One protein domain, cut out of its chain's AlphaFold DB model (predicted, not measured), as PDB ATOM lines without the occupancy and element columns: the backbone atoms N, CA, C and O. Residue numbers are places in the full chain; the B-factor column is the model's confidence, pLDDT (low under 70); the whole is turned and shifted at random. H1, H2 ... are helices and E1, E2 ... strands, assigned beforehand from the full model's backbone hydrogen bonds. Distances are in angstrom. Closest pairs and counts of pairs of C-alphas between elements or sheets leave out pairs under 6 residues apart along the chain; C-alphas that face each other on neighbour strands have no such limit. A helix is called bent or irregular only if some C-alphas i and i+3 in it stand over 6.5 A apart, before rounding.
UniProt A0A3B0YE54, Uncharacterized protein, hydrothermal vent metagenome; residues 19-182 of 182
ATOM      1  N   SER A  19     -26.679 -34.822 -12.004       85.69
ATOM      2  CA  SER A  19     -26.457 -35.438 -13.311       85.69
ATOM      3  C   SER A  19     -27.687 -35.222 -14.191       85.69
ATOM      4  O   SER A  19     -28.818 -35.292 -13.710       85.69
ATOM      5  N   TYR A  20     -27.469 -34.949 -15.474       86.69
ATOM      6  CA  TYR A  20     -28.549 -34.887 -16.451       86.69
ATOM      7  C   TYR A  20     -29.067 -36.294 -16.756       86.69
ATOM      8  O   TYR A  20     -28.285 -37.198 -17.052       86.69
ATOM      9  N   THR A  21     -30.386 -36.457 -16.710       89.50
ATOM     10  CA  THR A  21     -31.072 -37.673 -17.151       89.50
ATOM     11  C   THR A  21     -31.602 -37.440 -18.568       89.50
ATOM     12  O   THR A  21     -32.406 -36.520 -18.742       89.50
ATOM     13  N   PRO A  22     -31.180 -38.236 -19.570       90.81
ATOM     14  CA  PRO A  22     -31.717 -38.160 -20.927       90.81
ATOM     15  C   PRO A  22     -33.241 -38.307 -20.959       90.81
ATOM     16  O   PRO A  22     -33.803 -39.121 -20.227       90.81
ATOM     17  N   SER A  23     -33.903 -37.534 -21.821       93.94
ATOM     18  CA  SER A  23     -35.333 -37.694 -22.106       93.94
ATOM     19  C   SER A  23     -35.573 -38.872 -23.060       93.94
ATOM     20  O   SER A  23     -34.684 -39.237 -23.833       93.94
ATOM     21  N   ASP A  24     -36.790 -39.424 -23.080       96.69
ATOM     22  CA  ASP A  24     -37.164 -40.469 -24.050       96.69
ATOM     23  C   ASP A  24     -36.958 -39.996 -25.496       96.69
ATOM     24  O   ASP A  24     -36.457 -40.740 -26.337       96.69
ATOM     25  N   LYS A  25     -37.261 -38.720 -25.764       97.00
ATOM     26  CA  LYS A  25     -37.087 -38.097 -27.079       97.00
ATOM     27  C   LYS A  25     -35.612 -38.001 -27.477       97.00
ATOM     28  O   LYS A  25     -35.263 -38.286 -28.619       97.00
ATOM     29  N   MET A  26     -34.728 -37.632 -26.547       95.81
ATOM     30  CA  MET A  26     -33.282 -37.636 -26.788       95.81
ATOM     31  C   MET A  26     -32.781 -39.054 -27.086       95.81
ATOM     32  O   MET A  26     -32.000 -39.240 -28.017       95.81
ATOM     33  N   LEU A  27     -33.223 -40.053 -26.314       96.19
ATOM     34  CA  LEU A  27     -32.840 -41.452 -26.527       96.19
ATOM     35  C   LEU A  27     -33.325 -41.969 -27.887       96.19
ATOM     36  O   LEU A  27     -32.581 -42.662 -28.579       96.19
ATOM     37  N   GLU A  28     -34.535 -41.596 -28.300       97.50
ATOM     38  CA  GLU A  28     -35.066 -41.904 -29.627       97.50
ATOM     39  C   GLU A  28     -34.206 -41.288 -30.739       97.50
ATOM     40  O   GLU A  28     -33.827 -41.997 -31.673       97.50
ATOM     41  N   TYR A  29     -33.839 -40.006 -30.631       97.75
ATOM     42  CA  TYR A  29     -32.913 -39.386 -31.584       97.75
ATOM     43  C   TYR A  29     -31.570 -40.112 -31.615       97.75
ATOM     44  O   TYR A  29     -31.076 -40.430 -32.693       97.75
ATOM     45  N   MET A  30     -30.998 -40.412 -30.449       95.25
ATOM     46  CA  MET A  30     -29.692 -41.058 -30.330       95.25
ATOM     47  C   MET A  30     -29.673 -42.453 -30.971       95.25
ATOM     48  O   MET A  30     -28.702 -42.806 -31.629       95.25
ATOM     49  N   ASN A  31     -30.755 -43.224 -30.834       96.31
ATOM     50  CA  ASN A  31     -30.869 -44.562 -31.422       96.31
ATOM     51  C   ASN A  31     -31.038 -44.547 -32.951       96.31
ATOM     52  O   ASN A  31     -30.689 -45.522 -33.613       96.31
ATOM     53  N   ASN A  32     -31.584 -43.463 -33.507       97.06
ATOM     54  CA  ASN A  32     -31.890 -43.340 -34.935       97.06
ATOM     55  C   ASN A  32     -30.868 -42.492 -35.716       97.06
ATOM     56  O   ASN A  32     -31.011 -42.333 -36.929       97.06
ATOM     57  N   MET A  33     -29.862 -41.932 -35.041       97.25
ATOM     58  CA  MET A  33     -28.886 -41.001 -35.609       97.25
ATOM     59  C   MET A  33     -27.502 -41.657 -35.732       97.25
ATOM     60  O   MET A  33     -27.013 -42.278 -34.793       97.25
ATOM     61  N   SER A  34     -26.838 -41.495 -36.883       97.44
ATOM     62  CA  SER A  34     -25.427 -41.874 -37.059       97.44
ATOM     63  C   SER A  34     -24.474 -40.803 -36.517       97.44
ATOM     64  O   SER A  34     -24.840 -39.636 -36.378       97.44
ATOM     65  N   THR A  35     -23.210 -41.155 -36.280       95.50
ATOM     66  CA  THR A  35     -22.177 -40.194 -35.853       95.50
ATOM     67  C   THR A  35     -21.978 -39.060 -36.869       95.50
ATOM     68  O   THR A  35     -21.780 -37.905 -36.496       95.50
ATOM     69  N   GLU A  36     -22.076 -39.349 -38.168       96.06
ATOM     70  CA  GLU A  36     -22.007 -38.339 -39.230       96.06
ATOM     71  C   GLU A  36     -23.220 -37.405 -39.194       96.06
ATOM     72  O   GLU A  36     -23.068 -36.192 -39.348       96.06
ATOM     73  N   GLN A  37     -24.418 -37.944 -38.954       96.44
ATOM     74  CA  GLN A  37     -25.625 -37.135 -38.777       96.44
ATOM     75  C   GLN A  37     -25.531 -36.270 -37.514       96.44
ATOM     76  O   GLN A  37     -25.898 -35.099 -37.559       96.44
ATOM     77  N   ALA A  38     -24.955 -36.787 -36.427       95.56
ATOM     78  CA  ALA A  38     -24.684 -36.016 -35.217       95.56
ATOM     79  C   ALA A  38     -23.744 -34.833 -35.493       95.56
ATOM     80  O   ALA A  38     -24.023 -33.702 -35.087       95.56
ATOM     81  N   ALA A  39     -22.668 -35.055 -36.256       93.88
ATOM     82  CA  ALA A  39     -21.783 -33.976 -36.691       93.88
ATOM     83  C   ALA A  39     -22.529 -32.931 -37.542       93.88
ATOM     84  O   ALA A  39     -22.307 -31.734 -37.369       93.88
ATOM     85  N   GLN A  40     -23.458 -33.351 -38.408       92.12
ATOM     86  CA  GLN A  40     -24.296 -32.437 -39.196       92.12
ATOM     87  C   GLN A  40     -25.292 -31.644 -38.339       92.12
ATOM     88  O   GLN A  40     -25.471 -30.450 -38.584       92.12
ATOM     89  N   VAL A  41     -25.922 -32.264 -37.336       91.62
ATOM     90  CA  VAL A  41     -26.780 -31.566 -36.361       91.62
ATOM     91  C   VAL A  41     -25.963 -30.484 -35.667       91.62
ATOM     92  O   VAL A  41     -26.332 -29.312 -35.721       91.62
ATOM     93  N   MET A  42     -24.800 -30.839 -35.116       89.38
ATOM     94  CA  MET A  42     -23.897 -29.878 -34.484       89.38
ATOM     95  C   MET A  42     -23.445 -28.781 -35.459       89.38
ATOM     96  O   MET A  42     -23.425 -27.612 -35.084       89.38
ATOM     97  N   GLN A  43     -23.151 -29.119 -36.721       87.88
ATOM     98  CA  GLN A  43     -22.769 -28.158 -37.763       87.88
ATOM     99  C   GLN A  43     -23.869 -27.131 -38.042       87.88
ATOM    100  O   GLN A  43     -23.557 -25.956 -38.233       87.88
ATOM    101  N   LYS A  44     -25.145 -27.535 -38.039       83.00
ATOM    102  CA  LYS A  44     -26.271 -26.596 -38.169       83.00
ATOM    103  C   LYS A  44     -26.331 -25.623 -36.989       83.00
ATOM    104  O   LYS A  44     -26.646 -24.455 -37.182       83.00
ATOM    105  N   ARG A  45     -25.948 -26.068 -35.784       80.00
ATOM    106  CA  ARG A  45     -25.914 -25.218 -34.576       80.00
ATOM    107  C   ARG A  45     -24.721 -24.256 -34.534       80.00
ATOM    108  O   ARG A  45     -24.718 -23.332 -33.728       80.00
ATOM    109  N   ILE A  46     -23.711 -24.456 -35.383       75.75
ATOM    110  CA  ILE A  46     -22.466 -23.679 -35.353       75.75
ATOM    111  C   ILE A  46     -22.628 -22.237 -35.856       75.75
ATOM    112  O   ILE A  46     -21.972 -21.351 -35.316       75.75
ATOM    113  N   TRP A  47     -23.493 -21.957 -36.831       61.72
ATOM    114  CA  TRP A  47     -23.787 -20.578 -37.247       61.72
ATOM    115  C   TRP A  47     -25.040 -20.535 -38.124       61.72
ATOM    116  O   TRP A  47     -24.967 -20.286 -39.330       61.72
ATOM    117  N   GLU A  48     -26.217 -20.757 -37.544       50.06
ATOM    118  CA  GLU A  48     -27.462 -20.460 -38.255       50.06
ATOM    119  C   GLU A  48     -27.695 -18.931 -38.281       50.06
ATOM    120  O   GLU A  48     -28.308 -18.322 -37.412       50.06
ATOM    121  N   LEU A  49     -27.153 -18.281 -39.317       45.53
ATOM    122  CA  LEU A  49     -27.771 -17.122 -39.981       45.53
ATOM    123  C   LEU A  49     -28.128 -15.877 -39.134       45.53
ATOM    124  O   LEU A  49     -29.122 -15.219 -39.427       45.53
ATOM    125  N   LYS A  50     -27.318 -15.467 -38.147       48.28
ATOM    126  CA  LYS A  50     -27.631 -14.292 -37.289       48.28
ATOM    127  C   LYS A  50     -28.954 -14.439 -36.518       48.28
ATOM    128  O   LYS A  50     -29.510 -13.434 -36.072       48.28
ATOM    129  N   ALA A  51     -29.459 -15.661 -36.360       44.38
ATOM    130  CA  ALA A  51     -30.445 -15.932 -35.333       44.38
ATOM    131  C   ALA A  51     -29.785 -15.681 -33.965       44.38
ATOM    132  O   ALA A  51     -28.560 -15.792 -33.847       44.38
ATOM    133  N   PRO A  52     -30.549 -15.365 -32.916       49.66
ATOM    134  CA  PRO A  52     -29.973 -15.146 -31.599       49.66
ATOM    135  C   PRO A  52     -29.408 -16.411 -30.933       49.66
ATOM    136  O   PRO A  52     -29.175 -16.441 -29.737       49.66
ATOM    137  N   HIS A  53     -29.153 -17.484 -31.671       52.47
ATOM    138  CA  HIS A  53     -28.752 -18.776 -31.134       52.47
ATOM    139  C   HIS A  53     -27.568 -19.308 -31.949       52.47
ATOM    140  O   HIS A  53     -27.503 -19.111 -33.162       52.47
ATOM    141  N   GLY A  54     -26.593 -19.924 -31.281       60.78
ATOM    142  CA  GLY A  54     -25.332 -20.338 -31.898       60.78
ATOM    143  C   GLY A  54     -24.207 -20.523 -30.883       60.78
ATOM    144  O   GLY A  54     -24.448 -20.610 -29.674       60.78
ATOM    145  N   ILE A  55     -22.965 -20.593 -31.369       64.00
ATOM    146  CA  ILE A  55     -21.794 -20.746 -30.504       64.00
ATOM    147  C   ILE A  55     -21.449 -19.422 -29.817       64.00
ATOM    148  O   ILE A  55     -21.091 -18.438 -30.468       64.00
ATOM    149  N   CYS A  56     -21.448 -19.442 -28.486       62.97
ATOM    150  CA  CYS A  56     -20.916 -18.382 -27.641       62.97
ATOM    151  C   CYS A  56     -19.505 -18.703 -27.172       62.97
ATOM    152  O   CYS A  56     -19.199 -19.841 -26.812       62.97
ATOM    153  N   GLY A  57     -18.667 -17.665 -27.185       59.31
ATOM    154  CA  GLY A  57     -17.218 -17.758 -27.174       59.31
ATOM    155  C   GLY A  57     -16.551 -18.535 -26.042       59.31
ATOM    156  O   GLY A  57     -17.156 -19.072 -25.117       59.31
ATOM    157  N   SER A  58     -15.226 -18.525 -26.117       61.88
ATOM    158  CA  SER A  58     -14.316 -19.123 -25.148       61.88
ATOM    159  C   SER A  58     -13.535 -18.043 -24.409       61.88
ATOM    160  O   SER A  58     -13.293 -16.963 -24.952       61.88
ATOM    161  N   ARG A  59     -13.073 -18.316 -23.183       60.47
ATOM    162  CA  ARG A  59     -12.086 -17.438 -22.520       60.47
ATOM    163  C   ARG A  59     -10.663 -17.643 -23.062       60.47
ATOM    164  O   ARG A  59      -9.811 -16.784 -22.850       60.47
ATOM    165  N   GLY A  60     -10.405 -18.755 -23.749       66.44
ATOM    166  CA  GLY A  60      -9.078 -19.198 -24.172       66.44
ATOM    167  C   GLY A  60      -8.768 -18.908 -25.636       66.44
ATOM    168  O   GLY A  60      -7.602 -18.885 -26.025       66.44
ATOM    169  N   PHE A  61      -9.789 -18.609 -26.437       74.75
ATOM    170  CA  PHE A  61      -9.645 -18.172 -27.821       74.75
ATOM    171  C   PHE A  61     -10.799 -17.247 -28.213       74.75
ATOM    172  O   PHE A  61     -11.900 -17.339 -27.672       74.75
ATOM    173  N   TRP A  62     -10.540 -16.352 -29.164       76.94
ATOM    174  CA  TRP A  62     -11.557 -15.490 -29.767       76.94
ATOM    175  C   TRP A  62     -11.757 -15.894 -31.220       76.94
ATOM    176  O   TRP A  62     -10.841 -16.430 -31.832       76.94
ATOM    177  N   TYR A  63     -12.929 -15.637 -31.776       77.62
ATOM    178  CA  TYR A  63     -13.214 -15.808 -33.196       77.62
ATOM    179  C   TYR A  63     -14.153 -14.691 -33.635       77.62
ATOM    180  O   TYR A  63     -14.857 -14.093 -32.817       77.62
ATOM    181  N   ASP A  64     -14.130 -14.388 -34.926       75.12
ATOM    182  CA  ASP A  64     -15.017 -13.380 -35.488       75.12
ATOM    183  C   ASP A  64     -16.419 -13.919 -35.695       75.12
ATOM    184  O   ASP A  64     -16.608 -15.113 -35.925       75.12
ATOM    185  N   ASN A  65     -17.392 -13.009 -35.748       67.31
ATOM    186  CA  ASN A  65     -18.766 -13.376 -36.063       67.31
ATOM    187  C   ASN A  65     -18.970 -13.881 -37.509       67.31
ATOM    188  O   ASN A  65     -20.079 -14.123 -37.958       67.31
ATOM    189  N   SER A  66     -17.910 -13.945 -38.298       66.12
ATOM    190  CA  SER A  66     -17.916 -14.528 -39.636       66.12
ATOM    191  C   SER A  66     -16.883 -15.641 -39.749       66.12
ATOM    192  O   SER A  66     -16.456 -15.956 -40.853       66.12
ATOM    193  N   SER A  67     -16.390 -16.161 -38.620       71.62
ATOM    194  CA  SER A  67     -15.421 -17.246 -38.650       71.62
ATOM    195  C   SER A  67     -16.098 -18.502 -39.168       71.62
ATOM    196  O   SER A  67     -17.022 -19.013 -38.537       71.62
ATOM    197  N   ASP A  68     -15.549 -19.054 -40.243       73.25
ATOM    198  CA  ASP A  68     -15.900 -20.396 -40.671       73.25
ATOM    199  C   ASP A  68     -15.542 -21.388 -39.563       73.25
ATOM    200  O   ASP A  68     -14.465 -21.339 -38.949       73.25
ATOM    201  N   MET A  69     -16.486 -22.275 -39.285       84.25
ATOM    202  CA  MET A  69     -16.364 -23.323 -38.292       84.25
ATOM    203  C   MET A  69     -16.906 -24.614 -38.893       84.25
ATOM    204  O   MET A  69     -17.988 -24.640 -39.483       84.25
ATOM    205  N   THR A  70     -16.147 -25.691 -38.736       88.88
ATOM    206  CA  THR A  70     -16.479 -27.002 -39.287       88.88
ATOM    207  C   THR A  70     -16.481 -28.047 -38.186       88.88
ATOM    208  O   THR A  70     -15.491 -28.198 -37.466       88.88
ATOM    209  N   VAL A  71     -17.584 -28.775 -38.068       91.25
ATOM    210  CA  VAL A  71     -17.723 -29.928 -37.185       91.25
ATOM    211  C   VAL A  71     -17.260 -31.174 -37.916       91.25
ATOM    212  O   VAL A  71     -17.724 -31.493 -39.007       91.25
ATOM    213  N   TYR A  72     -16.360 -31.891 -37.268       94.50
ATOM    214  CA  TYR A  72     -15.978 -33.248 -37.604       94.50
ATOM    215  C   TYR A  72     -16.465 -34.184 -36.498       94.50
ATOM    216  O   TYR A  72     -16.905 -33.744 -35.436       94.50
ATOM    217  N   ILE A  73     -16.353 -35.487 -36.733       95.50
ATOM    218  CA  ILE A  73     -16.771 -36.508 -35.766       95.50
ATOM    219  C   ILE A  73     -16.006 -36.432 -34.432       95.50
ATOM    220  O   ILE A  73     -16.511 -36.878 -33.411       95.50
ATOM    221  N   ASP A  74     -14.794 -35.870 -34.428       94.75
ATOM    222  CA  ASP A  74     -13.876 -35.857 -33.285       94.75
ATOM    223  C   ASP A  74     -13.556 -34.449 -32.754       94.75
ATOM    224  O   ASP A  74     -12.887 -34.305 -31.723       94.75
ATOM    225  N   LYS A  75     -13.983 -33.393 -33.456       94.31
ATOM    226  CA  LYS A  75     -13.610 -32.013 -33.127       94.31
ATOM    227  C   LYS A  75     -14.462 -30.969 -33.830       94.31
ATOM    228  O   LYS A  75     -15.109 -31.228 -34.838       94.31
ATOM    229  N   ILE A  76     -14.318 -29.734 -33.367       91.12
ATOM    230  CA  ILE A  76     -14.760 -28.536 -34.079       91.12
ATOM    231  C   ILE A  76     -13.525 -27.729 -34.472       91.12
ATOM    232  O   ILE A  76     -12.769 -27.279 -33.615       91.12
ATOM    233  N   SER A  77     -13.315 -27.553 -35.770       90.69
ATOM    234  CA  SER A  77     -12.246 -26.725 -36.331       90.69
ATOM    235  C   SER A  77     -12.768 -25.321 -36.590       90.69
ATOM    236  O   SER A  77     -13.782 -25.164 -37.263       90.69
ATOM    237  N   MET A  78     -12.048 -24.299 -36.143       88.00
ATOM    238  CA  MET A  78     -12.427 -22.897 -36.335       88.00
ATOM    239  C   MET A  78     -11.225 -21.997 -36.614       88.00
ATOM    240  O   MET A  78     -10.091 -22.314 -36.239       88.00
ATOM    241  N   LEU A  79     -11.475 -20.849 -37.245       85.81
ATOM    242  CA  LEU A  79     -10.486 -19.783 -37.379       85.81
ATOM    243  C   LEU A  79     -10.562 -18.838 -36.172       85.81
ATOM    244  O   LEU A  79     -11.347 -17.895 -36.117       85.81
ATOM    245  N   ALA A  80      -9.704 -19.086 -35.191       86.25
ATOM    246  CA  ALA A  80      -9.584 -18.240 -34.017       86.25
ATOM    247  C   ALA A  80      -8.608 -17.077 -34.255       86.25
ATOM    248  O   ALA A  80      -7.840 -17.056 -35.218       86.25
ATOM    249  N   HIS A  81      -8.593 -16.105 -33.349       84.56
ATOM    250  CA  HIS A  81      -7.609 -15.039 -33.317       84.56
ATOM    251  C   HIS A  81      -7.184 -14.680 -31.893       84.56
ATOM    252  O   HIS A  81      -7.914 -14.843 -30.915       84.56
ATOM    253  N   LYS A  82      -5.976 -14.129 -31.788       85.81
ATOM    254  CA  LYS A  82      -5.435 -13.502 -30.576       85.81
ATOM    255  C   LYS A  82      -5.000 -12.068 -30.876       85.81
ATOM    256  O   LYS A  82      -4.996 -11.642 -32.034       85.81
ATOM    257  N   ARG A  83      -4.621 -11.319 -29.838       83.44
ATOM    258  CA  ARG A  83      -3.973 -10.010 -30.021       83.44
ATOM    259  C   ARG A  83      -2.664 -10.203 -30.796       83.44
ATOM    260  O   ARG A  83      -1.820 -10.993 -30.378       83.44
ATOM    261  N   GLY A  84      -2.531  -9.508 -31.919       85.62
ATOM    262  CA  GLY A  84      -1.316  -9.438 -32.727       85.62
ATOM    263  C   GLY A  84      -0.477  -8.207 -32.384       85.62
ATOM    264  O   GLY A  84      -0.475  -7.737 -31.246       85.62
ATOM    265  N   ARG A  85       0.237  -7.664 -33.371       88.25
ATOM    266  CA  ARG A  85       1.013  -6.427 -33.236       88.25
ATOM    267  C   ARG A  85       0.124  -5.222 -32.924       88.25
ATOM    268  O   ARG A  85      -1.001  -5.095 -33.402       88.25
ATOM    269  N   GLN A  86       0.666  -4.283 -32.157       88.56
ATOM    270  CA  GLN A  86       0.048  -2.978 -31.946       88.56
ATOM    271  C   GLN A  86       0.009  -2.186 -33.265       88.56
ATOM    272  O   GLN A  86       1.047  -1.927 -33.870       88.56
ATOM    273  N   ILE A  87      -1.184  -1.765 -33.685       83.06
ATOM    274  CA  ILE A  87      -1.406  -0.923 -34.868       83.06
ATOM    275  C   ILE A  87      -1.329   0.557 -34.492       83.06
ATOM    276  O   ILE A  87      -0.765   1.363 -35.229       83.06
ATOM    277  N   LYS A  88      -1.929   0.942 -33.361       79.69
ATOM    278  CA  LYS A  88      -2.070   2.352 -32.987       79.69
ATOM    279  C   LYS A  88      -2.011   2.525 -31.480       79.69
ATOM    280  O   LYS A  88      -2.631   1.761 -30.754       79.69
ATOM    281  N   LYS A  89      -1.324   3.573 -31.035       76.38
ATOM    282  CA  LYS A  89      -1.423   4.105 -29.677       76.38
ATOM    283  C   LYS A  89      -1.868   5.558 -29.789       76.38
ATOM    284  O   LYS A  89      -1.141   6.374 -30.347       76.38
ATOM    285  N   LYS A  90      -3.087   5.865 -29.347       65.94
ATOM    286  CA  LYS A  90      -3.527   7.252 -29.159       65.94
ATOM    287  C   LYS A  90      -3.362   7.602 -27.691       65.94
ATOM    288  O   LYS A  90      -4.100   7.078 -26.863       65.94
ATOM    289  N   THR A  91      -2.419   8.486 -27.406       58.50
ATOM    290  CA  THR A  91      -2.230   9.073 -26.082       58.50
ATOM    291  C   THR A  91      -3.229  10.218 -25.930       58.50
ATOM    292  O   THR A  91      -3.097  11.246 -26.595       58.50
ATOM    293  N   HIS A  92      -4.254  10.047 -25.098       56.62
ATOM    294  CA  HIS A  92      -5.051  11.166 -24.596       56.62
ATOM    295  C   HIS A  92      -4.746  11.367 -23.119       56.62
ATOM    296  O   HIS A  92      -4.417  10.409 -22.426       56.62
ATOM    297  N   SER A  93      -4.866  12.611 -22.653       57.03
ATOM    298  CA  SER A  93      -4.339  13.147 -21.390       57.03
ATOM    299  C   SER A  93      -4.652  12.338 -20.120       57.03
ATOM    300  O   SER A  93      -4.025  12.580 -19.096       57.03
ATOM    301  N   PHE A  94      -5.580  11.374 -20.187       56.62
ATOM    302  CA  PHE A  94      -5.942  10.473 -19.090       56.62
ATOM    303  C   PHE A  94      -6.153   8.994 -19.488       56.62
ATOM    304  O   PHE A  94      -6.426   8.198 -18.602       56.62
ATOM    305  N   ASN A  95      -6.039   8.603 -20.770       51.12
ATOM    306  CA  ASN A  95      -6.160   7.203 -21.216       51.12
ATOM    307  C   ASN A  95      -5.453   6.956 -22.562       51.12
ATOM    308  O   ASN A  95      -5.709   7.643 -23.555       51.12
ATOM    309  N   ASP A  96      -4.626   5.910 -22.608       66.75
ATOM    310  CA  ASP A  96      -4.056   5.378 -23.845       66.75
ATOM    311  C   ASP A  96      -5.059   4.426 -24.515       66.75
ATOM    312  O   ASP A  96      -5.406   3.385 -23.956       66.75
ATOM    313  N   ILE A  97      -5.492   4.729 -25.743       73.75
ATOM    314  CA  ILE A  97      -6.209   3.750 -26.575       73.75
ATOM    315  C   ILE A  97      -5.178   3.012 -27.426       73.75
ATOM    316  O   ILE A  97      -4.617   3.577 -28.373       73.75
ATOM    317  N   ILE A  98      -4.942   1.744 -27.086       77.00
ATOM    318  CA  ILE A  98      -4.044   0.849 -27.818       77.00
ATOM    319  C   ILE A  98      -4.875  -0.108 -28.677       77.00
ATOM    320  O   ILE A  98      -5.653  -0.909 -28.162       77.00
ATOM    321  N   VAL A  99      -4.704  -0.025 -29.995       80.44
ATOM    322  CA  VAL A  99      -5.352  -0.899 -30.981       80.44
ATOM    323  C   VAL A  99      -4.342  -1.937 -31.455       80.44
ATOM    324  O   VAL A  99      -3.240  -1.570 -31.867       80.44
ATOM    325  N   PHE A 100      -4.723  -3.212 -31.435       83.31
ATOM    326  CA  PHE A 100      -3.920  -4.341 -31.916       83.31
ATOM    327  C   PHE A 100      -4.552  -4.951 -33.171       83.31
ATOM    328  O   PHE A 100      -5.773  -4.930 -33.317       83.31
ATOM    329  N   GLU A 101      -3.733  -5.509 -34.061       88.88
ATOM    330  CA  GLU A 101      -4.214  -6.361 -35.152       88.88
ATOM    331  C   GLU A 101      -4.714  -7.702 -34.600       88.88
ATOM    332  O   GLU A 101      -4.358  -8.110 -33.489       88.88
ATOM    333  N   LYS A 102      -5.543  -8.400 -35.376       88.44
ATOM    334  CA  LYS A 102      -5.944  -9.776 -35.077       88.44
ATOM    335  C   LYS A 102      -4.948 -10.723 -35.735       88.44
ATOM    336  O   LYS A 102      -4.790 -10.705 -36.950       88.44
ATOM    337  N   ALA A 103      -4.278 -11.540 -34.929       88.50
ATOM    338  CA  ALA A 103      -3.433 -12.619 -35.426       88.50
ATOM    339  C   ALA A 103      -4.260 -13.909 -35.459       88.50
ATOM    340  O   ALA A 103      -4.528 -14.492 -34.402       88.50
ATOM    341  N   TYR A 104      -4.691 -14.306 -36.655       90.12
ATOM    342  CA  TYR A 104      -5.537 -15.478 -36.867       90.12
ATOM    343  C   TYR A 104      -4.738 -16.782 -36.830       90.12
ATOM    344  O   TYR A 104      -3.573 -16.827 -37.227       90.12
ATOM    345  N   PHE A 105      -5.374 -17.848 -36.357       89.56
ATOM    346  CA  PHE A 105      -4.825 -19.197 -36.339       89.56
ATOM    347  C   PHE A 105      -5.949 -20.233 -36.381       89.56
ATOM    348  O   PHE A 105      -7.049 -20.004 -35.883       89.56
ATOM    349  N   LYS A 106      -5.661 -21.400 -36.961       91.00
ATOM    350  CA  LYS A 106      -6.580 -22.536 -36.911       91.00
ATOM    351  C   LYS A 106      -6.580 -23.127 -35.504       91.00
ATOM    352  O   LYS A 106      -5.512 -23.402 -34.956       91.00
ATOM    353  N   TYR A 107      -7.762 -23.331 -34.943       88.75
ATOM    354  CA  TYR A 107      -7.946 -23.945 -33.640       88.75
ATOM    355  C   TYR A 107      -8.889 -25.142 -33.740       88.75
ATOM    356  O   TYR A 107     -10.000 -25.020 -34.250       88.75
ATOM    357  N   ASP A 108      -8.438 -26.280 -33.218       92.00
ATOM    358  CA  ASP A 108      -9.205 -27.519 -33.167       92.00
ATOM    359  C   ASP A 108      -9.682 -27.755 -31.722       92.00
ATOM    360  O   ASP A 108      -8.901 -28.092 -30.825       92.00
ATOM    361  N   PHE A 109     -10.982 -27.583 -31.491       89.88
ATOM    362  CA  PHE A 109     -11.652 -27.914 -30.237       89.88
ATOM    363  C   PHE A 109     -11.993 -29.411 -30.232       89.88
ATOM    364  O   PHE A 109     -13.034 -29.830 -30.733       89.88
ATOM    365  N   VAL A 110     -11.064 -30.227 -29.731       93.06
ATOM    366  CA  VAL A 110     -11.157 -31.696 -29.778       93.06
ATOM    367  C   VAL A 110     -12.084 -32.234 -28.687       93.06
ATOM    368  O   VAL A 110     -11.925 -31.917 -27.508       93.06
ATOM    369  N   PHE A 111     -13.011 -33.103 -29.079       92.50
ATOM    370  CA  PHE A 111     -14.055 -33.676 -28.230       92.50
ATOM    371  C   PHE A 111     -13.521 -34.515 -27.068       92.50
ATOM    372  O   PHE A 111     -13.976 -34.379 -25.930       92.50
ATOM    373  N   ASN A 112     -12.474 -35.307 -27.297       91.44
ATOM    374  CA  ASN A 112     -11.883 -36.126 -26.238       91.44
ATOM    375  C   ASN A 112     -11.268 -35.300 -25.084       91.44
ATOM    376  O   ASN A 112     -11.162 -35.821 -23.973       91.44
ATOM    377  N   ARG A 113     -10.945 -34.015 -25.308       92.44
ATOM    378  CA  ARG A 113     -10.401 -33.089 -24.297       92.44
ATOM    379  C   ARG A 113     -11.469 -32.490 -23.384       92.44
ATOM    380  O   ARG A 113     -11.117 -31.830 -22.410       92.44
ATOM    381  N   ILE A 114     -12.752 -32.678 -23.692       92.19
ATOM    382  CA  ILE A 114     -13.845 -32.180 -22.857       92.19
ATOM    383  C   ILE A 114     -13.847 -32.952 -21.540       92.19
ATOM    384  O   ILE A 114     -13.810 -34.181 -21.525       92.19
ATOM    385  N   ASN A 115     -13.891 -32.225 -20.431       91.44
ATOM    386  CA  ASN A 115     -13.950 -32.796 -19.092       91.44
ATOM    387  C   ASN A 115     -15.392 -32.955 -18.618       91.44
ATOM    388  O   ASN A 115     -15.735 -33.982 -18.044       91.44
ATOM    389  N   ASN A 116     -16.227 -31.945 -18.856       88.88
ATOM    390  CA  ASN A 116     -17.633 -31.952 -18.469       88.88
ATOM    391  C   ASN A 116     -18.465 -31.222 -19.515       88.88
ATOM    392  O   ASN A 116     -17.983 -30.298 -20.176       88.88
ATOM    393  N   ILE A 117     -19.726 -31.613 -19.602       92.44
ATOM    394  CA  ILE A 117     -20.752 -30.878 -20.324       92.44
ATOM    395  C   ILE A 117     -21.673 -30.283 -19.266       92.44
ATOM    396  O   ILE A 117     -22.224 -31.017 -18.449       92.44
ATOM    397  N   PHE A 118     -21.830 -28.966 -19.251       90.88
ATOM    398  CA  PHE A 118     -22.773 -28.316 -18.347       90.88
ATOM    399  C   PHE A 118     -23.976 -27.794 -19.115       90.88
ATOM    400  O   PHE A 118     -23.812 -27.200 -20.177       90.88
ATOM    401  N   VAL A 119     -25.172 -27.971 -18.564       89.75
ATOM    402  CA  VAL A 119     -26.401 -27.409 -19.130       89.75
ATOM    403  C   VAL A 119     -26.993 -26.415 -18.145       89.75
ATOM    404  O   VAL A 119     -27.178 -26.742 -16.974       89.75
ATOM    405  N   TYR A 120     -27.303 -25.219 -18.641       85.62
ATOM    406  CA  TYR A 120     -27.863 -24.117 -17.864       85.62
ATOM    407  C   TYR A 120     -29.133 -23.583 -18.520       85.62
ATOM    408  O   TYR A 120     -29.277 -23.616 -19.744       85.62
ATOM    409  N   SER A 121     -30.014 -23.019 -17.695       74.19
ATOM    410  CA  SER A 121     -31.213 -22.291 -18.145       74.19
ATOM    411  C   SER A 121     -31.079 -20.766 -18.007       74.19
ATOM    412  O   SER A 121     -32.014 -20.055 -18.347       74.19
ATOM    413  N   ASP A 122     -29.962 -20.260 -17.464       66.94
ATOM    414  CA  ASP A 122     -29.826 -18.863 -17.023       66.94
ATOM    415  C   ASP A 122     -28.984 -17.991 -17.996       66.94
ATOM    416  O   ASP A 122     -27.795 -18.283 -18.208       66.94
ATOM    417  N   PRO A 123     -29.540 -16.879 -18.536       59.19
ATOM    418  CA  PRO A 123     -28.815 -15.893 -19.344       59.19
ATOM    419  C   PRO A 123     -27.607 -15.251 -18.659       59.19
ATOM    420  O   PRO A 123     -26.724 -14.722 -19.340       59.19
ATOM    421  N   LEU A 124     -27.572 -15.202 -17.324       55.19
ATOM    422  CA  LEU A 124     -26.602 -14.411 -16.559       55.19
ATOM    423  C   LEU A 124     -25.155 -14.879 -16.733       55.19
ATOM    424  O   LEU A 124     -24.227 -14.115 -16.461       55.19
ATOM    425  N   LEU A 125     -24.946 -16.094 -17.245       58.50
ATOM    426  CA  LEU A 125     -23.621 -16.599 -17.593       58.50
ATOM    427  C   LEU A 125     -23.135 -16.112 -18.966       58.50
ATOM    428  O   LEU A 125     -21.945 -16.182 -19.228       58.50
ATOM    429  N   LEU A 126     -23.997 -15.572 -19.829       57.72
ATOM    430  CA  LEU A 126     -23.668 -15.188 -21.207       57.72
ATOM    431  C   LEU A 126     -23.013 -13.800 -21.435       57.72
ATOM    432  O   LEU A 126     -22.242 -13.696 -22.389       57.72
ATOM    433  N   PRO A 127     -23.204 -12.733 -20.618       48.25
ATOM    434  CA  PRO A 127     -22.772 -11.368 -20.969       48.25
ATOM    435  C   PRO A 127     -21.255 -11.135 -21.042       48.25
ATOM    436  O   PRO A 127     -20.831 -10.036 -21.388       48.25
ATOM    437  N   VAL A 128     -20.429 -12.128 -20.704       54.47
ATOM    438  CA  VAL A 128     -18.958 -12.017 -20.724       54.47
ATOM    439  C   VAL A 128     -18.346 -12.747 -21.931       54.47
ATOM    440  O   VAL A 128     -17.125 -12.783 -22.075       54.47
ATOM    441  N   PHE A 129     -19.166 -13.331 -22.810       56.94
ATOM    442  CA  PHE A 129     -18.674 -14.164 -23.904       56.94
ATOM    443  C   PHE A 129     -18.613 -13.408 -25.241       56.94
ATOM    444  O   PHE A 129     -19.624 -12.867 -25.694       56.94
ATOM    445  N   PRO A 130     -17.439 -13.374 -25.906       52.66
ATOM    446  CA  PRO A 130     -17.324 -12.866 -27.269       52.66
ATOM    447  C   PRO A 130     -18.286 -13.601 -28.208       52.66
ATOM    448  O   PRO A 130     -18.459 -14.814 -28.092       52.66
ATOM    449  N   GLY A 131     -18.900 -12.867 -29.135       55.41
ATOM    450  CA  GLY A 131     -19.799 -13.435 -30.142       55.41
ATOM    451  C   GLY A 131     -21.258 -13.589 -29.709       55.41
ATOM    452  O   GLY A 131     -22.082 -13.899 -30.560       55.41
ATOM    453  N   CYS A 132     -21.604 -13.304 -28.445       59.25
ATOM    454  CA  CYS A 132     -22.986 -13.389 -27.968       59.25
ATOM    455  C   CYS A 132     -23.471 -12.103 -27.312       59.25
ATOM    456  O   CYS A 132     -22.935 -11.639 -26.307       59.25
ATOM    457  N   ASN A 133     -24.531 -11.538 -27.883       61.16
ATOM    458  CA  ASN A 133     -25.264 -10.436 -27.290       61.16
ATOM    459  C   ASN A 133     -26.499 -11.001 -26.588       61.16
ATOM    460  O   ASN A 133     -27.464 -11.400 -27.233       61.16
ATOM    461  N   LYS A 134     -26.476 -11.011 -25.253       59.72
ATOM    462  CA  LYS A 134     -27.595 -11.509 -24.441       59.72
ATOM    463  C   LYS A 134     -28.929 -10.806 -24.733       59.72
ATOM    464  O   LYS A 134     -29.971 -11.384 -24.468       59.72
ATOM    465  N   ASN A 135     -28.890  -9.569 -25.238       61.84
ATOM    466  CA  ASN A 135     -30.092  -8.786 -25.527       61.84
ATOM    467  C   ASN A 135     -30.775  -9.235 -26.822       61.84
ATOM    468  O   ASN A 135     -31.927  -8.878 -27.042       61.84
ATOM    469  N   ASP A 136     -30.069  -9.996 -27.658       61.38
ATOM    470  CA  ASP A 136     -30.642 -10.553 -28.876       61.38
ATOM    471  C   ASP A 136     -31.348 -11.890 -28.570       61.38
ATOM    472  O   ASP A 136     -32.210 -12.306 -29.333       61.38
ATOM    473  N   LEU A 137     -31.055 -12.532 -27.427       64.94
ATOM    474  CA  LEU A 137     -31.627 -13.822 -27.022       64.94
ATOM    475  C   LEU A 137     -33.117 -13.725 -26.686       64.94
ATOM    476  O   LEU A 137     -33.497 -13.060 -25.724       64.94
ATOM    477  N   SER A 138     -33.948 -14.469 -27.417       65.88
ATOM    478  CA  SER A 138     -35.343 -14.730 -27.053       65.88
ATOM    479  C   SER A 138     -35.473 -16.086 -26.362       65.88
ATOM    480  O   SER A 138     -35.097 -17.109 -26.929       65.88
ATOM    481  N   GLU A 139     -36.016 -16.106 -25.146       70.94
ATOM    482  CA  GLU A 139     -36.457 -17.343 -24.487       70.94
ATOM    483  C   GLU A 139     -37.597 -18.021 -25.281       70.94
ATOM    484  O   GLU A 139     -38.372 -17.320 -25.940       70.94
ATOM    485  N   PRO A 140     -37.739 -19.363 -25.222       80.12
ATOM    486  CA  PRO A 140     -37.018 -20.296 -24.347       80.12
ATOM    487  C   PRO A 140     -35.777 -20.941 -24.998       80.12
ATOM    488  O   PRO A 140     -35.845 -21.483 -26.103       80.12
ATOM    489  N   TYR A 141     -34.645 -20.928 -24.285       80.06
ATOM    490  CA  TYR A 141     -33.398 -21.575 -24.709       80.06
ATOM    491  C   TYR A 141     -32.655 -22.234 -23.535       80.06
ATOM    492  O   TYR A 141     -32.827 -21.869 -22.369       80.06
ATOM    493  N   LYS A 142     -31.739 -23.149 -23.866       85.38
ATOM    494  CA  LYS A 142     -30.713 -23.711 -22.980       85.38
ATOM    495  C   LYS A 142     -29.317 -23.337 -23.453       85.38
ATOM    496  O   LYS A 142     -29.063 -23.154 -24.642       85.38
ATOM    497  N   VAL A 143     -28.389 -23.274 -22.504       85.19
ATOM    498  CA  VAL A 143     -26.958 -23.124 -22.777       85.19
ATOM    499  C   VAL A 143     -26.268 -24.447 -22.492       85.19
ATOM    500  O   VAL A 143     -26.329 -24.932 -21.365       85.19
ATOM    501  N   ILE A 144     -25.573 -24.994 -23.484       89.31
ATOM    502  CA  ILE A 144     -24.749 -26.196 -23.355       89.31
ATOM    503  C   ILE A 144     -23.280 -25.778 -23.396       89.31
ATOM    504  O   ILE A 144     -22.810 -25.258 -24.400       89.31
ATOM    505  N   ASP A 145     -22.544 -25.974 -22.310       89.00
ATOM    506  CA  ASP A 145     -21.128 -25.631 -22.189       89.00
ATOM    507  C   ASP A 145     -20.256 -26.877 -22.256       89.00
ATOM    508  O   ASP A 145     -20.222 -27.683 -21.324       89.00
ATOM    509  N   LEU A 146     -19.516 -27.004 -23.350       90.56
ATOM    510  CA  LEU A 146     -18.475 -28.003 -23.509       90.56
ATOM    511  C   LEU A 146     -17.207 -27.485 -22.829       90.56
ATOM    512  O   LEU A 146     -16.516 -26.603 -23.343       90.56
ATOM    513  N   TYR A 147     -16.899 -28.016 -21.650       88.62
ATOM    514  CA  TYR A 147     -15.838 -27.496 -20.795       88.62
ATOM    515  C   TYR A 147     -14.555 -28.323 -20.927       88.62
ATOM    516  O   TYR A 147     -14.530 -29.493 -20.539       88.62
ATOM    517  N   ILE A 148     -13.471 -27.716 -21.425       88.50
ATOM    518  CA  ILE A 148     -12.122 -28.307 -21.381       88.50
ATOM    519  C   ILE A 148     -11.436 -27.857 -20.092       88.50
ATOM    520  O   ILE A 148     -11.076 -28.678 -19.258       88.50
ATOM    521  N   ASP A 149     -11.283 -26.554 -19.878       84.00
ATOM    522  CA  ASP A 149     -10.651 -26.003 -18.681       84.00
ATOM    523  C   ASP A 149     -11.191 -24.597 -18.353       84.00
ATOM    524  O   ASP A 149     -12.120 -24.098 -18.987       84.00
ATOM    525  N   LYS A 150     -10.619 -23.941 -17.333       77.06
ATOM    526  CA  LYS A 150     -11.060 -22.610 -16.863       77.06
ATOM    527  C   LYS A 150     -10.994 -21.511 -17.922       77.06
ATOM    528  O   LYS A 150     -11.665 -20.487 -17.762       77.06
ATOM    529  N   LEU A 151     -10.159 -21.687 -18.937       77.38
ATOM    530  CA  LEU A 151      -9.974 -20.754 -20.035       77.38
ATOM    531  C   LEU A 151     -10.636 -21.297 -21.304       77.38
ATOM    532  O   LEU A 151     -11.301 -20.551 -22.005       77.38
ATOM    533  N   ASN A 152     -10.522 -22.587 -21.589       80.06
ATOM    534  CA  ASN A 152     -11.016 -23.179 -22.824       80.06
ATOM    535  C   ASN A 152     -12.364 -23.871 -22.614       80.06
ATOM    536  O   ASN A 152     -12.457 -24.954 -22.040       80.06
ATOM    537  N   ASN A 153     -13.414 -23.263 -23.141       84.06
ATOM    538  CA  ASN A 153     -14.751 -23.840 -23.211       84.06
ATOM    539  C   ASN A 153     -15.456 -23.399 -24.503       84.06
ATOM    540  O   ASN A 153     -15.029 -22.428 -25.130       84.06
ATOM    541  N   LEU A 154     -16.503 -24.110 -24.909       84.19
ATOM    542  CA  LEU A 154     -17.325 -23.766 -26.067       84.19
ATOM    543  C   LEU A 154     -18.792 -23.865 -25.663       84.19
ATOM    544  O   LEU A 154     -19.227 -24.922 -25.213       84.19
ATOM    545  N   LYS A 155     -19.548 -22.777 -25.803       83.50
ATOM    546  CA  LYS A 155     -20.960 -22.748 -25.419       83.50
ATOM    547  C   LYS A 155     -21.846 -22.797 -26.648       83.50
ATOM    548  O   LYS A 155     -21.587 -22.076 -27.597       83.50
ATOM    549  N   PHE A 156     -22.916 -23.572 -26.595       83.06
ATOM    550  CA  PHE A 156     -23.995 -23.584 -27.575       83.06
ATOM    551  C   PHE A 156     -25.240 -23.009 -26.919       83.06
ATOM    552  O   PHE A 156     -25.623 -23.455 -25.838       83.06
ATOM    553  N   ILE A 157     -25.869 -22.034 -27.560       81.75
ATOM    554  CA  ILE A 157     -27.231 -21.620 -27.223       81.75
ATOM    555  C   ILE A 157     -28.171 -22.385 -28.140       81.75
ATOM    556  O   ILE A 157     -28.069 -22.266 -29.361       81.75
ATOM    557  N   VAL A 158     -29.072 -23.161 -27.549       82.75
ATOM    558  CA  VAL A 158     -29.990 -24.050 -28.262       82.75
ATOM    559  C   VAL A 158     -31.409 -23.740 -27.812       82.75
ATOM    560  O   VAL A 158     -31.656 -23.624 -26.615       82.75
ATOM    561  N   MET A 159     -32.339 -23.604 -28.752       82.69
ATOM    562  CA  MET A 159     -33.760 -23.462 -28.430       82.69
ATOM    563  C   MET A 159     -34.278 -24.722 -27.739       82.69
ATOM    564  O   MET A 159     -33.859 -25.828 -28.076       82.69
ATOM    565  N   ASP A 160     -35.237 -24.578 -26.824       85.62
ATOM    566  CA  ASP A 160     -35.815 -25.734 -26.119       85.62
ATOM    567  C   ASP A 160     -36.373 -26.794 -27.094       85.62
ATOM    568  O   ASP A 160     -36.258 -27.991 -26.840       85.62
ATOM    569  N   SER A 161     -36.903 -26.378 -28.254       87.38
ATOM    570  CA  SER A 161     -37.398 -27.278 -29.313       87.38
ATOM    571  C   SER A 161     -36.324 -28.175 -29.934       87.38
ATOM    572  O   SER A 161     -36.631 -29.290 -30.356       87.38
ATOM    573  N   ASP A 162     -35.087 -27.685 -29.989       88.88
ATOM    574  CA  ASP A 162     -33.929 -28.327 -30.618       88.88
ATOM    575  C   ASP A 162     -33.006 -29.009 -29.594       88.88
ATOM    576  O   ASP A 162     -31.995 -29.622 -29.955       88.88
ATOM    577  N   PHE A 163     -33.329 -28.886 -28.304       90.75
ATOM    578  CA  PHE A 163     -32.461 -29.304 -27.212       90.75
ATOM    579  C   PHE A 163     -32.210 -30.814 -27.210       90.75
ATOM    580  O   PHE A 163     -31.053 -31.226 -27.181       90.75
ATOM    581  N   ASP A 164     -33.259 -31.637 -27.304       94.88
ATOM    582  CA  ASP A 164     -33.122 -33.103 -27.272       94.88
ATOM    583  C   ASP A 164     -32.308 -33.641 -28.459       94.88
ATOM    584  O   ASP A 164     -31.462 -34.513 -28.278       94.88
ATOM    585  N   GLU A 165     -32.513 -33.099 -29.664       95.56
ATOM    586  CA  GLU A 165     -31.748 -33.489 -30.859       95.56
ATOM    587  C   GLU A 165     -30.271 -33.097 -30.709       95.56
ATOM    588  O   GLU A 165     -29.368 -33.874 -31.025       95.56
ATOM    589  N   THR A 166     -30.012 -31.903 -30.169       93.50
ATOM    590  CA  THR A 166     -28.646 -31.415 -29.958       93.50
ATOM    591  C   THR A 166     -27.933 -32.203 -28.858       93.50
ATOM    592  O   THR A 166     -26.772 -32.575 -29.024       93.50
ATOM    593  N   MET A 167     -28.618 -32.519 -27.757       95.00
ATOM    594  CA  MET A 167     -28.065 -33.361 -26.696       95.00
ATOM    595  C   MET A 167     -27.817 -34.794 -27.170       95.00
ATOM    596  O   MET A 167     -26.797 -35.366 -26.797       95.00
ATOM    597  N   ALA A 168     -28.680 -35.359 -28.022       96.56
ATOM    598  CA  ALA A 168     -28.452 -36.663 -28.644       96.56
ATOM    599  C   ALA A 168     -27.202 -36.654 -29.537       96.56
ATOM    600  O   ALA A 168     -26.352 -37.536 -29.415       96.56
ATOM    601  N   ALA A 169     -27.037 -35.620 -30.370       95.94
ATOM    602  CA  ALA A 169     -25.844 -35.456 -31.199       95.94
ATOM    603  C   ALA A 169     -24.568 -35.327 -30.349       95.94
ATOM    604  O   ALA A 169     -23.557 -35.968 -30.633       95.94
ATOM    605  N   ILE A 170     -24.627 -34.552 -29.264       95.00
ATOM    606  CA  ILE A 170     -23.547 -34.459 -28.275       95.00
ATOM    607  C   ILE A 170     -23.274 -35.828 -27.650       95.00
ATOM    608  O   ILE A 170     -22.120 -36.230 -27.601       95.00
ATOM    609  N   GLY A 171     -24.301 -36.569 -27.231       94.44
ATOM    610  CA  GLY A 171     -24.162 -37.908 -26.652       94.44
ATOM    611  C   GLY A 171     -23.483 -38.909 -27.591       94.44
ATOM    612  O   GLY A 171     -22.677 -39.711 -27.134       94.44
ATOM    613  N   LEU A 172     -23.726 -38.828 -28.902       95.62
ATOM    614  CA  LEU A 172     -23.051 -39.678 -29.894       95.62
ATOM    615  C   LEU A 172     -21.590 -39.278 -30.133       95.62
ATOM    616  O   LEU A 172     -20.731 -40.143 -30.289       95.62
ATOM    617  N   LEU A 173     -21.295 -37.977 -30.168       95.12
ATOM    618  CA  LEU A 173     -19.940 -37.463 -30.407       95.12
ATOM    619  C   LEU A 173     -19.061 -37.500 -29.141       95.12
ATOM    620  O   LEU A 173     -17.833 -37.468 -29.225       95.12
ATOM    621  N   LEU A 174     -19.690 -37.535 -27.962       93.12
ATOM    622  CA  LEU A 174     -19.079 -37.428 -26.634       93.12
ATOM    623  C   LEU A 174     -19.657 -38.466 -25.644       93.12
ATOM    624  O   LEU A 174     -20.062 -38.082 -24.544       93.12
ATOM    625  N   PRO A 175     -19.674 -39.772 -25.978       88.44
ATOM    626  CA  PRO A 175     -20.440 -40.782 -25.234       88.44
ATOM    627  C   PRO A 175     -20.003 -40.961 -23.776       88.44
ATOM    628  O   PRO A 175     -20.829 -41.240 -22.912       88.44
ATOM    629  N   ASP A 176     -18.723 -40.736 -23.477       87.88
ATOM    630  CA  ASP A 176     -18.166 -40.936 -22.132       87.88
ATOM    631  C   ASP A 176     -18.158 -39.661 -21.275       87.88
ATOM    632  O   ASP A 176     -17.551 -39.631 -20.199       87.88
ATOM    633  N   LYS A 177     -18.742 -38.555 -21.759       89.44
ATOM    634  CA  LYS A 177     -18.633 -37.263 -21.071       89.44
ATOM    635  C   LYS A 177     -19.793 -37.046 -20.099       89.44
ATOM    636  O   LYS A 177     -20.951 -37.089 -20.510       89.44
ATOM    637  N   PRO A 178     -19.511 -36.750 -18.813       86.94
ATOM    638  CA  PRO A 178     -20.560 -36.483 -17.844       86.94
ATOM    639  C   PRO A 178     -21.294 -35.187 -18.194       86.94
ATOM    640  O   PRO A 178     -20.674 -34.138 -18.405       86.94
ATOM    641  N   VAL A 179     -22.624 -35.266 -18.206       90.25
ATOM    642  CA  VAL A 179     -23.514 -34.119 -18.384       90.25
ATOM    643  C   VAL A 179     -24.071 -33.705 -17.024       90.25
ATOM    644  O   VAL A 179     -24.681 -34.506 -16.311       90.25
ATOM    645  N   ILE A 180     -23.845 -32.448 -16.650       88.19
ATOM    646  CA  ILE A 180     -24.168 -31.891 -15.337       88.19
ATOM    647  C   ILE A 180     -25.151 -30.731 -15.509       88.19
ATOM    648  O   ILE A 180     -24.866 -29.759 -16.209       88.19
ATOM    649  N   LEU A 181     -26.286 -30.808 -14.820       82.44
ATOM    650  CA  LEU A 181     -27.244 -29.716 -14.705       82.44
ATOM    651  C   LEU A 181     -26.758 -28.707 -13.661       82.44
ATOM    652  O   LEU A 181     -26.307 -29.080 -12.569       82.44
ATOM    653  N   LYS A 182     -26.820 -27.426 -14.018       78.06
ATOM    654  CA  LYS A 182     -26.355 -26.309 -13.197       78.06
ATOM    655  C   LYS A 182     -27.393 -25.202 -13.109       78.06
ATOM    656  O   LYS A 182     -28.076 -24.934 -14.122       78.06
TER     657      LYS A 182
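Overview. This is residues 19 to 182 of the 182 residues of an uncharacterized protein of hydrothermal vent metagenome (UniProt A0A3B0YE54). A body of helices and a four-stranded sheet has a long, bent two-stranded arm sticking out of it, the far part of the hairpin E2 and E3, residues 84 to 101. In the body H3 covers one face of the sheet E6 E5 E4 E7, and H1 and H2 pack on H3; E1 is beside H2 and pairs as a third strand with residues 76 to 78 of E2, at the base of the hairpin E2 and E3. The printed part has 164 residues, with three named helices and seven named strands in the order H1 H2 E1 E2 E3 E4 E5 E6 H3 E7, a mixed class of helices and strands. The sheet E6 E5 E4 E7 is mixed, and the sheet E1 E2 E3 is antiparallel. The whole is compact, with a radius of gyration of the C-alphas of 17.4 A, yet the arm makes it long: the spans are 63 by 30 by 29 A.

Arrangement. The largest sheet runs E6, residues 153 to 159, E5, residues 141 to 147, E4, residues 116 to 120, and E7, residues 179 to 181, with E6 and E7 as edge strands. E4, E5 and E6 form a meander, each strand the antiparallel neighbour of the one before. N 144 and O 156 of E5 and E6 are 2.8 A apart, and N 118 and O 145 of E4 and E5 are 2.9 A apart, within hydrogen-bond range. E4 and E7 are parallel, with N 180 and O 117 at 2.8 A. H3, residues 160 to 173, is on this sheet at a height of 9.2 A, two layers of helix and sheet. It lies over E5 and E4 and runs along the strands, at 4 degrees to E5 on the local plane. E6, H3 and E7 form a split strand-helix-strand unit, two strands running the same way with others between them, and its crossover is right-handed. H1, residues 24 to 32, touches H3 at a steep tilt of 46 degrees, the same way; the closest C-alphas are those of Met 26 and Asp 164, 4.6 A apart. H2, residues 35 to 46, touches H3 at a steep tilt of 46 degrees, opposite ways, with the C-alphas of Ala 38 and Ala 169 closest at 4.2 A. H2 is also on the twisted sheet of E1, residues 69 to 71, E2, residues 75 to 92, and E3, residues 95 to 110, again two layers. The closest C-alphas of H2 and E1 are those of Gln 43 and Val 71, 5.4 A apart. E1, E2 and E3 form a second meander, with N 70 and O 77 at 2.8 A and N 90 and O 97 at 2.9 A. E2 bends by 53 degrees at residue 89 and E3 by 68 degrees at residue 106. E2 and H3 are apart. In H1 and H2 every O i to N i+4 pair is within hydrogen-bond range; in H3 8 of 10 are.

Along the chain. H1 begins at C-alpha 24 at (-37.164, -40.469, -24.050) and is 12.4 A long; H2 is 16.5 A long. E2 is 44.8 A long and ends at C-alpha 92 at (-5.051, 11.166, -24.596), and E3 is 40.1 A long. E5 is 18.9 A and E6 19.7 A long. H3, 20.2 A long, is irregular: C-alphas 161 and 164 are 7.5 A apart. E7 ends at C-alpha 181 at (-27.244, -29.716, -14.705).

Size, cuts and confidence. The C-alphas of Asn 31 and Ser 93, the two farthest apart, are 64.3 A apart. The printed part has no cut. The links H2 to E1, 22 residues, and E4 to E5, 20 residues, are long. Residues 55 to 56 pair antiparallel with residues 155 to 156 of E6. The mean pLDDT of the printed part is 80.8, and it is under 70 at residues 47 to 60, 65 to 66, 90 to 96 and 122 to 138.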